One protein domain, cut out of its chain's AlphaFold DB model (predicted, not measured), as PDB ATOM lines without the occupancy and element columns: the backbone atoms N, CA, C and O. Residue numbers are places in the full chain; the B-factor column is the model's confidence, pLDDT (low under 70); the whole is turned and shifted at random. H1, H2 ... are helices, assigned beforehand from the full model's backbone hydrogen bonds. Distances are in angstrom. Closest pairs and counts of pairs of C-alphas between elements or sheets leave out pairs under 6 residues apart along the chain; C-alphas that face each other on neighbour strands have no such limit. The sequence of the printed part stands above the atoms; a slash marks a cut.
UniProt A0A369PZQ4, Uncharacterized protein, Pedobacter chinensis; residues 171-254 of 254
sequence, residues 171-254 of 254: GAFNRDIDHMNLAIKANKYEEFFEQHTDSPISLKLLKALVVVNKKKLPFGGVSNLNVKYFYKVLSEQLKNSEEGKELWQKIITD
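This is residues 171 to 254 of the 254 residues of an uncharacterized protein of Pedobacter chinensis (UniProt A0A369PZQ4). Helices lie in two layers: H1, H3 and H6 form a row running the same way, with H3 in the middle, and the short H2 and H4 pack over one side of it, running the opposite way. A long loop follows H3, and its residues 215 to 220 stick out, while the small H5 makes a corner before H6. The printed part has 84 residues, with six named helices, H1 to H6 in chain order, and no named strand: the class is all helix. It is compact, with a radius of gyration of the C-alphas of 12.5 A, and only just flat, spanning 38 by 28 by 15 A.

H1, residues 172 to 186, touches H2, residues 189 to 195, with its residues 179 to 183 alone; they form a helical hairpin at a shallow tilt of 28 degrees, with the C-alphas of Ala 183 and Tyr 189 closest at 5.6 A. H3, residues 200 to 214, touches H1 with residues 200 to 205 alone; the closest C-alphas, of Asp 176 and Ile 201, are 6.5 A apart. H4, residues 227 to 233, forms a helical hairpin with H3, at a shallow tilt of 21 degrees; H3 touches H4 with residues 206 to 210 alone, and the closest C-alphas, of Val 210 and Val 227, are 6.4 A apart. H4 touches H2 the same way at a shallow tilt of 12 degrees, the closest C-alphas, of Phe 193 and Phe 230, being 6.1 A apart. H5, residues 236 to 240, and H6, residues 242 to 252, only just touch, only at the corner, with 3 pairs of C-alphas within 8 A. H6 touches H3, with the C-alphas of Lys 207 and Leu 247 closest at 6.6 A, and H1 and H6 are apart. In H1 to H6, each O i to N i+4 pair is within hydrogen-bond range.

H1 begins at C-alpha 172, (211.097, 221.069, 205.308), and measures 20.8 A; H3 measures 21.6 A. H6 measures 16.0 A and ends at C-alpha 252, (191.412, 241.485, 196.132).

The two C-alphas farthest apart, of Gly 171 and Pro 218, are 38.2 A apart. The printed part has no cut, and the link from H3 to H4, 12 residues, is long. The model's pLDDT is under 70 at residues 171 to 174, 177, 215 to 224 and 254.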
ATOM      1  N   GLY A 171     214.703 218.171 203.462       54.38
ATOM      2  CA  GLY A 171     214.373 219.367 204.245       54.38
ATOM      3  C   GLY A 171     212.863 219.655 204.316       54.38
ATOM      4  O   GLY A 171     212.053 219.009 203.638       54.38
ATOM      5  N   ALA A 172     212.476 220.609 205.164       62.09
ATOM      6  CA  ALA A 172     211.097 221.069 205.308       62.09
ATOM      7  C   ALA A 172     210.402 221.309 203.951       62.09
ATOM      8  O   ALA A 172     209.333 220.746 203.732       62.09
ATOM      9  N   PHE A 173     211.034 221.978 202.979       63.56
ATOM     10  CA  PHE A 173     210.422 222.236 201.665       63.56
ATOM     11  C   PHE A 173     210.131 220.984 200.841       63.56
ATOM     12  O   PHE A 173     209.166 220.979 200.078       63.56
ATOM     13  N   ASN A 174     210.916 219.914 200.969       59.34
ATOM     14  CA  ASN A 174     210.618 218.675 200.246       59.34
ATOM     15  C   ASN A 174     209.411 217.960 200.843       59.34
ATOM     16  O   ASN A 174     208.543 217.504 200.101       59.34
ATOM     17  N   ARG A 175     209.313 217.941 202.177       71.56
ATOM     18  CA  ARG A 175     208.120 217.428 202.860       71.56
ATOM     19  C   ARG A 175     206.890 218.250 202.491       71.56
ATOM     20  O   ARG A 175     205.853 217.682 202.166       71.56
ATOM     21  N   ASP A 176     207.032 219.570 202.433       75.38
ATOM     22  CA  ASP A 176     205.955 220.471 202.033       75.38
ATOM     23  C   ASP A 176     205.537 220.262 200.570       75.38
ATOM     24  O   ASP A 176     204.353 220.325 200.256       75.38
ATOM     25  N   ILE A 177     206.468 219.966 199.656       68.94
ATOM     26  CA  ILE A 177     206.140 219.613 198.263       68.94
ATOM     27  C   ILE A 177     205.373 218.296 198.193       68.94
ATOM     28  O   ILE A 177     204.391 218.198 197.450       68.94
ATOM     29  N   ASP A 178     205.792 217.286 198.947       72.25
ATOM     30  CA  ASP A 178     205.093 216.005 198.983       72.25
ATOM     31  C   ASP A 178     203.683 216.169 199.557       72.25
ATOM     32  O   ASP A 178     202.710 215.702 198.955       72.25
ATOM     33  N   HIS A 179     203.546 216.916 200.652       79.56
ATOM     34  CA  HIS A 179     202.257 217.243 201.255       79.56
ATOM     35  C   HIS A 179     201.382 218.070 200.307       79.56
ATOM     36  O   HIS A 179     200.203 217.757 200.133       79.56
ATOM     37  N   MET A 180     201.955 219.053 199.607       81.69
ATOM     38  CA  MET A 180     201.271 219.831 198.572       81.69
ATOM     39  C   MET A 180     200.738 218.911 197.472       81.69
ATOM     40  O   MET A 180     199.577 219.009 197.076       81.69
ATOM     41  N   ASN A 181     201.570 218.004 196.963       72.50
ATOM     42  CA  ASN A 181     201.190 217.081 195.898       72.50
ATOM     43  C   ASN A 181     200.063 216.140 196.337       72.50
ATOM     44  O   ASN A 181     199.155 215.855 195.550       72.50
ATOM     45  N   LEU A 182     200.099 215.661 197.583       75.94
ATOM     46  CA  LEU A 182     199.026 214.861 198.172       75.94
ATOM     47  C   LEU A 182     197.735 215.677 198.313       75.94
ATOM     48  O   LEU A 182     196.674 215.209 197.896       75.94
ATOM     49  N   ALA A 183     197.830 216.911 198.806       81.94
ATOM     50  CA  ALA A 183     196.702 217.822 198.958       81.94
ATOM     51  C   ALA A 183     196.039 218.158 197.617       81.94
ATOM     52  O   ALA A 183     194.816 218.096 197.508       81.94
ATOM     53  N   ILE A 184     196.826 218.418 196.567       76.56
ATOM     54  CA  ILE A 184     196.321 218.628 195.202       76.56
ATOM     55  C   ILE A 184     195.570 217.386 194.711       76.56
ATOM     56  O   ILE A 184     194.453 217.500 194.213       76.56
ATOM     57  N   LYS A 185     196.163 216.192 194.850       74.12
ATOM     58  CA  LYS A 185     195.543 214.936 194.390       74.12
ATOM     59  C   LYS A 185     194.230 214.638 195.113       74.12
ATOM     60  O   LYS A 185     193.318 214.087 194.503       74.12
ATOM     61  N   ALA A 186     194.146 214.992 196.391       79.19
ATOM     62  CA  ALA A 186     192.984 214.742 197.233       79.19
ATOM     63  C   ALA A 186     191.983 215.913 197.296       79.19
ATOM     64  O   ALA A 186     190.966 215.787 197.969       79.19
ATOM     65  N   ASN A 187     192.248 217.039 196.617       83.12
ATOM     66  CA  ASN A 187     191.517 218.309 196.764       83.12
ATOM     67  C   ASN A 187     191.451 218.842 198.215       83.12
ATOM     68  O   ASN A 187     190.501 219.528 198.586       83.12
ATOM     69  N   LYS A 188     192.461 218.550 199.040       91.62
ATOM     70  CA  LYS A 188     192.561 218.940 200.459       91.62
ATOM     71  C   LYS A 188     193.413 220.201 200.642       91.62
ATOM     72  O   LYS A 188     194.409 220.201 201.357       91.62
ATOM     73  N   TYR A 189     193.057 221.277 199.940       92.25
ATOM     74  CA  TYR A 189     193.852 222.511 199.941       92.25
ATOM     75  C   TYR A 189     193.851 223.221 201.299       92.25
ATOM     76  O   TYR A 189     194.905 223.672 201.730       92.25
ATOM     77  N   GLU A 190     192.696 223.298 201.971       94.44
ATOM     78  CA  GLU A 190     192.563 223.926 203.299       94.44
ATOM     79  C   GLU A 190     193.533 223.295 204.304       94.44
ATOM     80  O   GLU A 190     194.373 224.000 204.854       94.44
ATOM     81  N   GLU A 191     193.505 221.962 204.421       94.38
ATOM     82  CA  GLU A 191     194.384 221.195 205.317       94.38
ATOM     83  C   GLU A 191     195.872 221.486 205.059       94.38
ATOM     84  O   GLU A 191     196.651 221.636 205.998       94.38
ATOM     85  N   PHE A 192     196.278 221.608 203.791       95.19
ATOM     86  CA  PHE A 192     197.663 221.927 203.450       95.19
ATOM     87  C   PHE A 192     198.065 223.336 203.900       95.19
ATOM     88  O   PHE A 192     199.118 223.509 204.512       95.19
ATOM     89  N   PHE A 193     197.233 224.345 203.627       96.50
ATOM     90  CA  PHE A 193     197.544 225.724 204.011       96.50
ATOM     91  C   PHE A 193     197.566 225.922 205.527       96.50
ATOM     92  O   PHE A 193     198.399 226.687 206.007       96.50
ATOM     93  N   GLU A 194     196.708 225.223 206.275       95.56
ATOM     94  CA  GLU A 194     196.711 225.241 207.743       95.56
ATOM     95  C   GLU A 194     197.967 224.591 208.344       95.56
ATOM     96  O   GLU A 194     198.443 225.033 209.387       95.56
ATOM     97  N   GLN A 195     198.523 223.566 207.693       95.50
ATOM     98  CA  GLN A 195     199.698 222.837 208.188       95.50
ATOM     99  C   GLN A 195     201.030 223.473 207.776       95.50
ATOM    100  O   GLN A 195     202.015 223.334 208.494       95.50
ATOM    101  N   HIS A 196     201.064 224.190 206.651       92.62
ATOM    102  CA  HIS A 196     202.289 224.733 206.056       92.62
ATOM    103  C   HIS A 196     202.233 226.261 205.941       92.62
ATOM    104  O   HIS A 196     202.561 226.837 204.900       92.62
ATOM    105  N   THR A 197     201.768 226.934 206.997       94.62
ATOM    106  CA  THR A 197     201.468 228.380 206.977       94.62
ATOM    107  C   THR A 197     202.668 229.261 206.626       94.62
ATOM    108  O   THR A 197     202.499 230.316 206.019       94.62
ATOM    109  N   ASP A 198     203.877 228.849 206.990       88.69
ATOM    110  CA  ASP A 198     205.134 229.581 206.840       88.69
ATOM    111  C   ASP A 198     205.992 229.102 205.666       88.69
ATOM    112  O   ASP A 198     207.011 229.721 205.363       88.69
ATOM    113  N   SER A 199     205.543 228.076 204.943       86.56
ATOM    114  CA  SER A 199     206.269 227.512 203.812       86.56
ATOM    115  C   SER A 199     206.174 228.375 202.541       86.56
ATOM    116  O   SER A 199     205.078 228.592 202.011       86.56
ATOM    117  N   PRO A 200     207.301 228.796 201.935       82.62
ATOM    118  CA  PRO A 200     207.373 229.261 200.553       82.62
ATOM    119  C   PRO A 200     206.631 228.382 199.535       82.62
ATOM    120  O   PRO A 200     206.153 228.896 198.521       82.62
ATOM    121  N   ILE A 201     206.499 227.073 199.782       83.56
ATOM    122  CA  ILE A 201     205.723 226.171 198.919       83.56
ATOM    123  C   ILE A 201     204.236 226.536 198.948       83.56
ATOM    124  O   ILE A 201     203.594 226.563 197.895       83.56
ATOM    125  N   SER A 202     203.704 226.934 200.104       91.00
ATOM    126  CA  SER A 202     202.332 227.429 200.246       91.00
ATOM    127  C   SER A 202     202.096 228.698 199.441       91.00
ATOM    128  O   SER A 202     201.121 228.780 198.691       91.00
ATOM    129  N   LEU A 203     203.020 229.662 199.487       85.00
ATOM    130  CA  LEU A 203     202.893 230.884 198.687       85.00
ATOM    131  C   LEU A 203     202.882 230.577 197.177       85.00
ATOM    132  O   LEU A 203     202.069 231.125 196.422       85.00
ATOM    133  N   LYS A 204     203.734 229.641 196.737       82.94
ATOM    134  CA  LYS A 204     203.785 229.167 195.345       82.94
ATOM    135  C   LYS A 204     202.494 228.465 194.926       82.94
ATOM    136  O   LYS A 204     201.958 228.776 193.858       82.94
ATOM    137  N   LEU A 205     201.977 227.561 195.758       87.50
ATOM    138  CA  LEU A 205     200.712 226.880 195.504       87.50
ATOM    139  C   LEU A 205     199.570 227.889 195.378       87.50
ATOM    140  O   LEU A 205     198.807 227.840 194.414       87.50
ATOM    141  N   LEU A 206     199.478 228.845 196.304       92.44
ATOM    142  CA  LEU A 206     198.418 229.847 196.296       92.44
ATOM    143  C   LEU A 206     198.450 230.695 195.024       92.44
ATOM    144  O   LEU A 206     197.410 230.920 194.406       92.44
ATOM    145  N   LYS A 207     199.641 231.105 194.578       87.94
ATOM    146  CA  LYS A 207     199.822 231.826 193.311       87.94
ATOM    147  C   LYS A 207     199.272 231.034 192.124       87.94
ATOM    148  O   LYS A 207     198.584 231.609 191.280       87.94
ATOM    149  N   ALA A 208     199.516 229.724 192.074       82.88
ATOM    150  CA  ALA A 208     198.956 228.857 191.040       82.88
ATOM    151  C   ALA A 208     197.422 228.762 191.137       82.88
ATOM    152  O   ALA A 208     196.733 228.922 190.127       82.88
ATOM    153  N   LEU A 209     196.880 228.576 192.345       87.06
ATOM    154  CA  LEU A 209     195.435 228.486 192.578       87.06
ATOM    155  C   LEU A 209     194.701 229.778 192.200       87.06
ATOM    156  O   LEU A 209     193.635 229.703 191.599       87.06
ATOM    157  N   VAL A 210     195.278 230.956 192.459       87.94
ATOM    158  CA  VAL A 210     194.709 232.247 192.031       87.94
ATOM    159  C   VAL A 210     194.601 232.330 190.508       87.94
ATOM    160  O   VAL A 210     193.569 232.746 189.984       87.94
ATOM    161  N   VAL A 211     195.629 231.896 189.771       83.00
ATOM    162  CA  VAL A 211     195.589 231.888 188.297       83.00
ATOM    163  C   VAL A 211     194.515 230.933 187.775       83.00
ATOM    164  O   VAL A 211     193.809 231.266 186.819       83.00
ATOM    165  N   VAL A 212     194.379 229.762 188.397       78.44
ATOM    166  CA  VAL A 212     193.348 228.779 188.040       78.44
ATOM    167  C   VAL A 212     191.949 229.305 188.366       78.44
ATOM    168  O   VAL A 212     191.062 229.178 187.532       78.44
ATOM    169  N   ASN A 213     191.764 229.959 189.516       80.12
ATOM    170  CA  ASN A 213     190.482 230.530 189.932       80.12
ATOM    171  C   ASN A 213     190.020 231.668 188.996       80.12
ATOM    172  O   ASN A 213     188.832 231.789 188.710       80.12
ATOM    173  N   LYS A 214     190.962 232.464 188.461       74.56
ATOM    174  CA  LYS A 214     190.697 233.536 187.478       74.56
ATOM    175  C   LYS A 214     190.235 233.013 186.123       74.56
ATOM    176  O   LYS A 214     189.349 233.579 185.482       74.56
ATOM    177  N   LYS A 215     190.883 231.958 185.633       69.56
ATOM    178  CA  LYS A 215     190.552 231.384 184.332       69.56
ATOM    179  C   LYS A 215     189.318 230.512 184.520       69.56
ATOM    180  O   LYS A 215     189.448 229.373 184.945       69.56
ATOM    181  N   LYS A 216     188.129 231.025 184.171       58.41
ATOM    182  CA  LYS A 216     186.916 230.203 183.990       58.41
ATOM    183  C   LYS A 216     187.223 229.117 182.960       58.41
ATOM    184  O   LYS A 216     187.098 229.332 181.757       58.41
ATOM    185  N   LEU A 217     187.730 227.981 183.429       57.44
ATOM    186  CA  LEU A 217     188.176 226.909 182.560       57.44
ATOM    187  C   LEU A 217     186.939 226.341 181.849       57.44
ATOM    188  O   LEU A 217     185.957 226.018 182.521       57.44
ATOM    189  N   PRO A 218     186.977 226.174 180.516       47.91
ATOM    190  CA  PRO A 218     185.811 225.810 179.704       47.91
ATOM    191  C   PRO A 218     185.239 224.407 179.983       47.91
ATOM    192  O   PRO A 218     184.267 224.007 179.356       47.91
ATOM    193  N   PHE A 219     185.814 223.657 180.929       48.53
ATOM    194  CA  PHE A 219     185.462 222.265 181.221       48.53
ATOM    195  C   PHE A 219     185.082 222.011 182.690       48.53
ATOM    196  O   PHE A 219     185.280 220.906 183.188       48.53
ATOM    197  N   GLY A 220     184.541 223.013 183.394       48.50
ATOM    198  CA  GLY A 220     183.980 222.814 184.740       48.50
ATOM    199  C   GLY A 220     185.027 222.534 185.824       48.50
ATOM    200  O   GLY A 220     184.796 221.727 186.720       48.50
ATOM    201  N   GLY A 221     186.202 223.164 185.722       49.09
ATOM    202  CA  GLY A 221     187.267 223.041 186.720       49.09
ATOM    203  C   GLY A 221     186.920 223.746 188.035       49.09
ATOM    204  O   GLY A 221     186.417 224.864 188.002       49.09
ATOM    205  N   VAL A 222     187.192 223.044 189.145       53.28
ATOM    206  CA  VAL A 222     187.088 223.408 190.577       53.28
ATOM    207  C   VAL A 222     186.401 224.754 190.834       53.28
ATOM    208  O   VAL A 222     187.037 225.805 190.885       53.28
ATOM    209  N   SER A 223     185.077 224.722 190.974       55.28
ATOM    210  CA  SER A 223     184.279 225.904 191.294       55.28
ATOM    211  C   SER A 223     184.619 226.438 192.689       55.28
ATOM    212  O   SER A 223     184.520 225.696 193.663       55.28
ATOM    213  N   ASN A 224     184.940 227.735 192.763       69.88
ATOM    214  CA  ASN A 224     185.100 228.554 193.973       69.88
ATOM    215  C   ASN A 224     186.170 228.079 194.970       69.88
ATOM    216  O   ASN A 224     185.871 227.766 196.121       69.88
ATOM    217  N   LEU A 225     187.441 228.107 194.560       82.62
ATOM    218  CA  LEU A 225     188.546 227.997 195.516       82.62
ATOM    219  C   LEU A 225     188.549 229.210 196.459       82.62
ATOM    220  O   LEU A 225     188.543 230.359 196.011       82.62
ATOM    221  N   ASN A 226     188.622 228.968 197.770       90.00
ATOM    222  CA  ASN A 226     188.649 230.025 198.781       90.00
ATOM    223  C   ASN A 226     190.056 230.636 198.936       90.00
ATOM    224  O   ASN A 226     190.677 230.597 199.996       90.00
ATOM    225  N   VAL A 227     190.574 231.227 197.857       92.12
ATOM    226  CA  VAL A 227     191.928 231.810 197.814       92.12
ATOM    227  C   VAL A 227     192.124 232.951 198.820       92.12
ATOM    228  O   VAL A 227     193.237 233.154 199.304       92.12
ATOM    229  N   LYS A 228     191.043 233.659 199.190       93.75
ATOM    230  CA  LYS A 228     191.056 234.686 200.248       93.75
ATOM    231  C   LYS A 228     191.324 234.062 201.617       93.75
ATOM    232  O   LYS A 228     192.090 234.628 202.392       93.75
ATOM    233  N   TYR A 229     190.725 232.912 201.912       95.00
ATOM    234  CA  TYR A 229     191.010 232.169 203.137       95.00
ATOM    235  C   TYR A 229     192.436 231.607 203.136       95.00
ATOM    236  O   TYR A 229     193.172 231.882 204.078       95.00
ATOM    237  N   PHE A 230     192.875 230.949 202.056       95.62
ATOM    238  CA  PHE A 230     194.241 230.407 201.967       95.62
ATOM    239  C   PHE A 230     195.313 231.473 202.212       95.62
ATOM    240  O   PHE A 230     196.258 231.230 202.954       95.62
ATOM    241  N   TYR A 231     195.140 232.682 201.660       96.44
ATOM    242  CA  TYR A 231     196.054 233.795 201.924       96.44
ATOM    243  C   TYR A 231     196.068 234.217 203.400       96.44
ATOM    244  O   TYR A 231     197.130 234.491 203.952       96.44
ATOM    245  N   LYS A 232     194.896 234.286 204.049       96.44
ATOM    246  CA  LYS A 232     194.783 234.709 205.457       96.44
ATOM    247  C   LYS A 232     195.518 233.772 206.411       96.44
ATOM    248  O   LYS A 232     196.044 234.252 207.413       96.44
ATOM    249  N   VAL A 233     195.536 232.481 206.089       96.81
ATOM    250  CA  VAL A 233     196.160 231.428 206.896       96.81
ATOM    251  C   VAL A 233     197.692 231.419 206.757       96.81
ATOM    252  O   VAL A 233     198.369 230.900 207.637       96.81
ATOM    253  N   LEU A 234     198.263 232.060 205.726       95.31
ATOM    254  CA  LEU A 234     199.719 232.210 205.604       95.31
ATOM    255  C   LEU A 234     200.324 233.019 206.765       95.31
ATOM    256  O   LEU A 234     199.695 233.926 207.329       95.31
ATOM    257  N   SER A 235     201.589 232.733 207.071       94.44
ATOM    258  CA  SER A 235     202.371 233.422 208.096       94.44
ATOM    259  C   SER A 235     202.553 234.907 207.772       94.44
ATOM    260  O   SER A 235     202.562 235.327 206.610       94.44
ATOM    261  N   GLU A 236     202.732 235.738 208.804       93.75
ATOM    262  CA  GLU A 236     203.008 237.170 208.616       93.75
ATOM    263  C   GLU A 236     204.276 237.413 207.796       93.75
ATOM    264  O   GLU A 236     204.325 238.351 207.004       93.75
ATOM    265  N   GLN A 237     205.286 236.552 207.932       90.44
ATOM    266  CA  GLN A 237     206.509 236.645 207.142       90.44
ATOM    267  C   GLN A 237     206.215 236.503 205.643       90.44
ATOM    268  O   GLN A 237     206.629 237.354 204.855       90.44
ATOM    269  N   LEU A 238     205.453 235.478 205.247       88.31
ATOM    270  CA  LEU A 238     205.086 235.287 203.844       88.31
ATOM    271  C   LEU A 238     204.168 236.402 203.341       88.31
ATOM    272  O   LEU A 238     204.395 236.913 202.247       88.31
ATOM    273  N   LYS A 239     203.186 236.837 204.139       93.56
ATOM    274  CA  LYS A 239     202.269 237.931 203.766       93.56
ATOM    275  C   LYS A 239     202.981 239.272 203.591       93.56
ATOM    276  O   LYS A 239     202.580 240.065 202.742       93.56
ATOM    277  N   ASN A 240     204.030 239.529 204.373       90.38
ATOM    278  CA  ASN A 240     204.794 240.778 204.316       90.38
ATOM    279  C   ASN A 240     205.949 240.762 203.306       90.38
ATOM    280  O   ASN A 240     206.503 241.833 203.021       90.38
ATOM    281  N   SER A 241     206.284 239.598 202.745       89.88
ATOM    282  CA  SER A 241     207.204 239.489 201.611       89.88
ATOM    283  C   SER A 241     206.691 240.270 200.392       89.88
ATOM    284  O   SER A 241     205.492 240.534 200.263       89.88
ATOM    285  N   GLU A 242     207.597 240.658 199.492       89.12
ATOM    286  CA  GLU A 242     207.241 241.326 198.231       89.12
ATOM    287  C   GLU A 242     206.248 240.474 197.421       89.12
ATOM    288  O   GLU A 242     205.172 240.945 197.049       89.12
ATOM    289  N   GLU A 243     206.544 239.180 197.277       84.38
ATOM    290  CA  GLU A 243     205.691 238.218 196.574       84.38
ATOM    291  C   GLU A 243     204.308 238.050 197.225       84.38
ATOM    292  O   GLU A 243     203.296 237.967 196.523       84.38
ATOM    293  N   GLY A 244     204.244 238.019 198.560       92.38
ATOM    294  CA  GLY A 244     202.991 237.937 199.315       92.38
ATOM    295  C   GLY A 244     202.101 239.151 199.081       92.38
ATOM    296  O   GLY A 244     200.934 239.007 198.706       92.38
ATOM    297  N   LYS A 245     202.671 240.354 199.198       93.25
ATOM    298  CA  LYS A 245     201.960 241.618 198.952       93.25
ATOM    299  C   LYS A 245     201.409 241.693 197.530       93.25
ATOM    300  O   LYS A 245     200.240 242.041 197.347       93.25
ATOM    301  N   GLU A 246     202.207 241.328 196.526       92.31
ATOM    302  CA  GLU A 246     201.743 241.267 195.137       92.31
ATOM    303  C   GLU A 246     200.597 240.271 194.940       92.31
ATOM    304  O   GLU A 246     199.650 240.527 194.187       92.31
ATOM    305  N   LEU A 247     200.693 239.103 195.578       91.94
ATOM    306  CA  LEU A 247     199.677 238.067 195.481       91.94
ATOM    307  C   LEU A 247     198.359 238.522 196.111       91.94
ATOM    308  O   LEU A 247     197.304 238.297 195.519       91.94
ATOM    309  N   TRP A 248     198.406 239.222 197.246       95.12
ATOM    310  CA  TRP A 248     197.211 239.784 197.872       95.12
ATOM    311  C   TRP A 248     196.485 240.769 196.963       95.12
ATOM    312  O   TRP A 248     195.274 240.652 196.782       95.12
ATOM    313  N   GLN A 249     197.221 241.684 196.323       92.38
ATOM    314  CA  GLN A 249     196.647 242.624 195.355       92.38
ATOM    315  C   GLN A 249     195.910 241.884 194.232       92.38
ATOM    316  O   GLN A 249     194.784 242.230 193.871       92.38
ATOM    317  N   LYS A 250     196.501 240.793 193.734       89.06
ATOM    318  CA  LYS A 250     195.888 239.941 192.706       89.06
ATOM    319  C   LYS A 250     194.632 239.210 193.189       89.06
ATOM    320  O   LYS A 250     193.830 238.872 192.324       89.06
ATOM    321  N   ILE A 251     194.488 238.956 194.493       90.25
ATOM    322  CA  ILE A 251     193.339 238.278 195.121       90.25
ATOM    323  C   ILE A 251     192.179 239.243 195.408       90.25
ATOM    324  O   ILE A 251     191.027 238.828 195.337       90.25
ATOM    325  N   ILE A 252     192.456 240.499 195.780       88.25
ATOM    326  CA  ILE A 252     191.412 241.485 196.132       88.25
ATOM    327  C   ILE A 252     190.864 242.262 194.936       88.25
ATOM    328  O   ILE A 252     189.773 242.812 195.032       88.25
ATOM    329  N   THR A 253     191.622 242.325 193.838       78.06
ATOM    330  CA  THR A 253     191.180 242.978 192.594       78.06
ATOM    331  C   THR A 253     190.138 242.127 191.842       78.06
ATOM    332  O   THR A 253     189.543 242.610 190.883       78.06
ATOM    333  N   ASP A 254     189.880 240.898 192.311       61.22
ATOM    334  CA  ASP A 254     188.789 240.011 191.883       61.22
ATOM    335  C   ASP A 254     187.695 239.855 192.966       61.22
ATOM    336  O   ASP A 254     186.519 239.714 192.566       61.22
TER     337      ASP A 254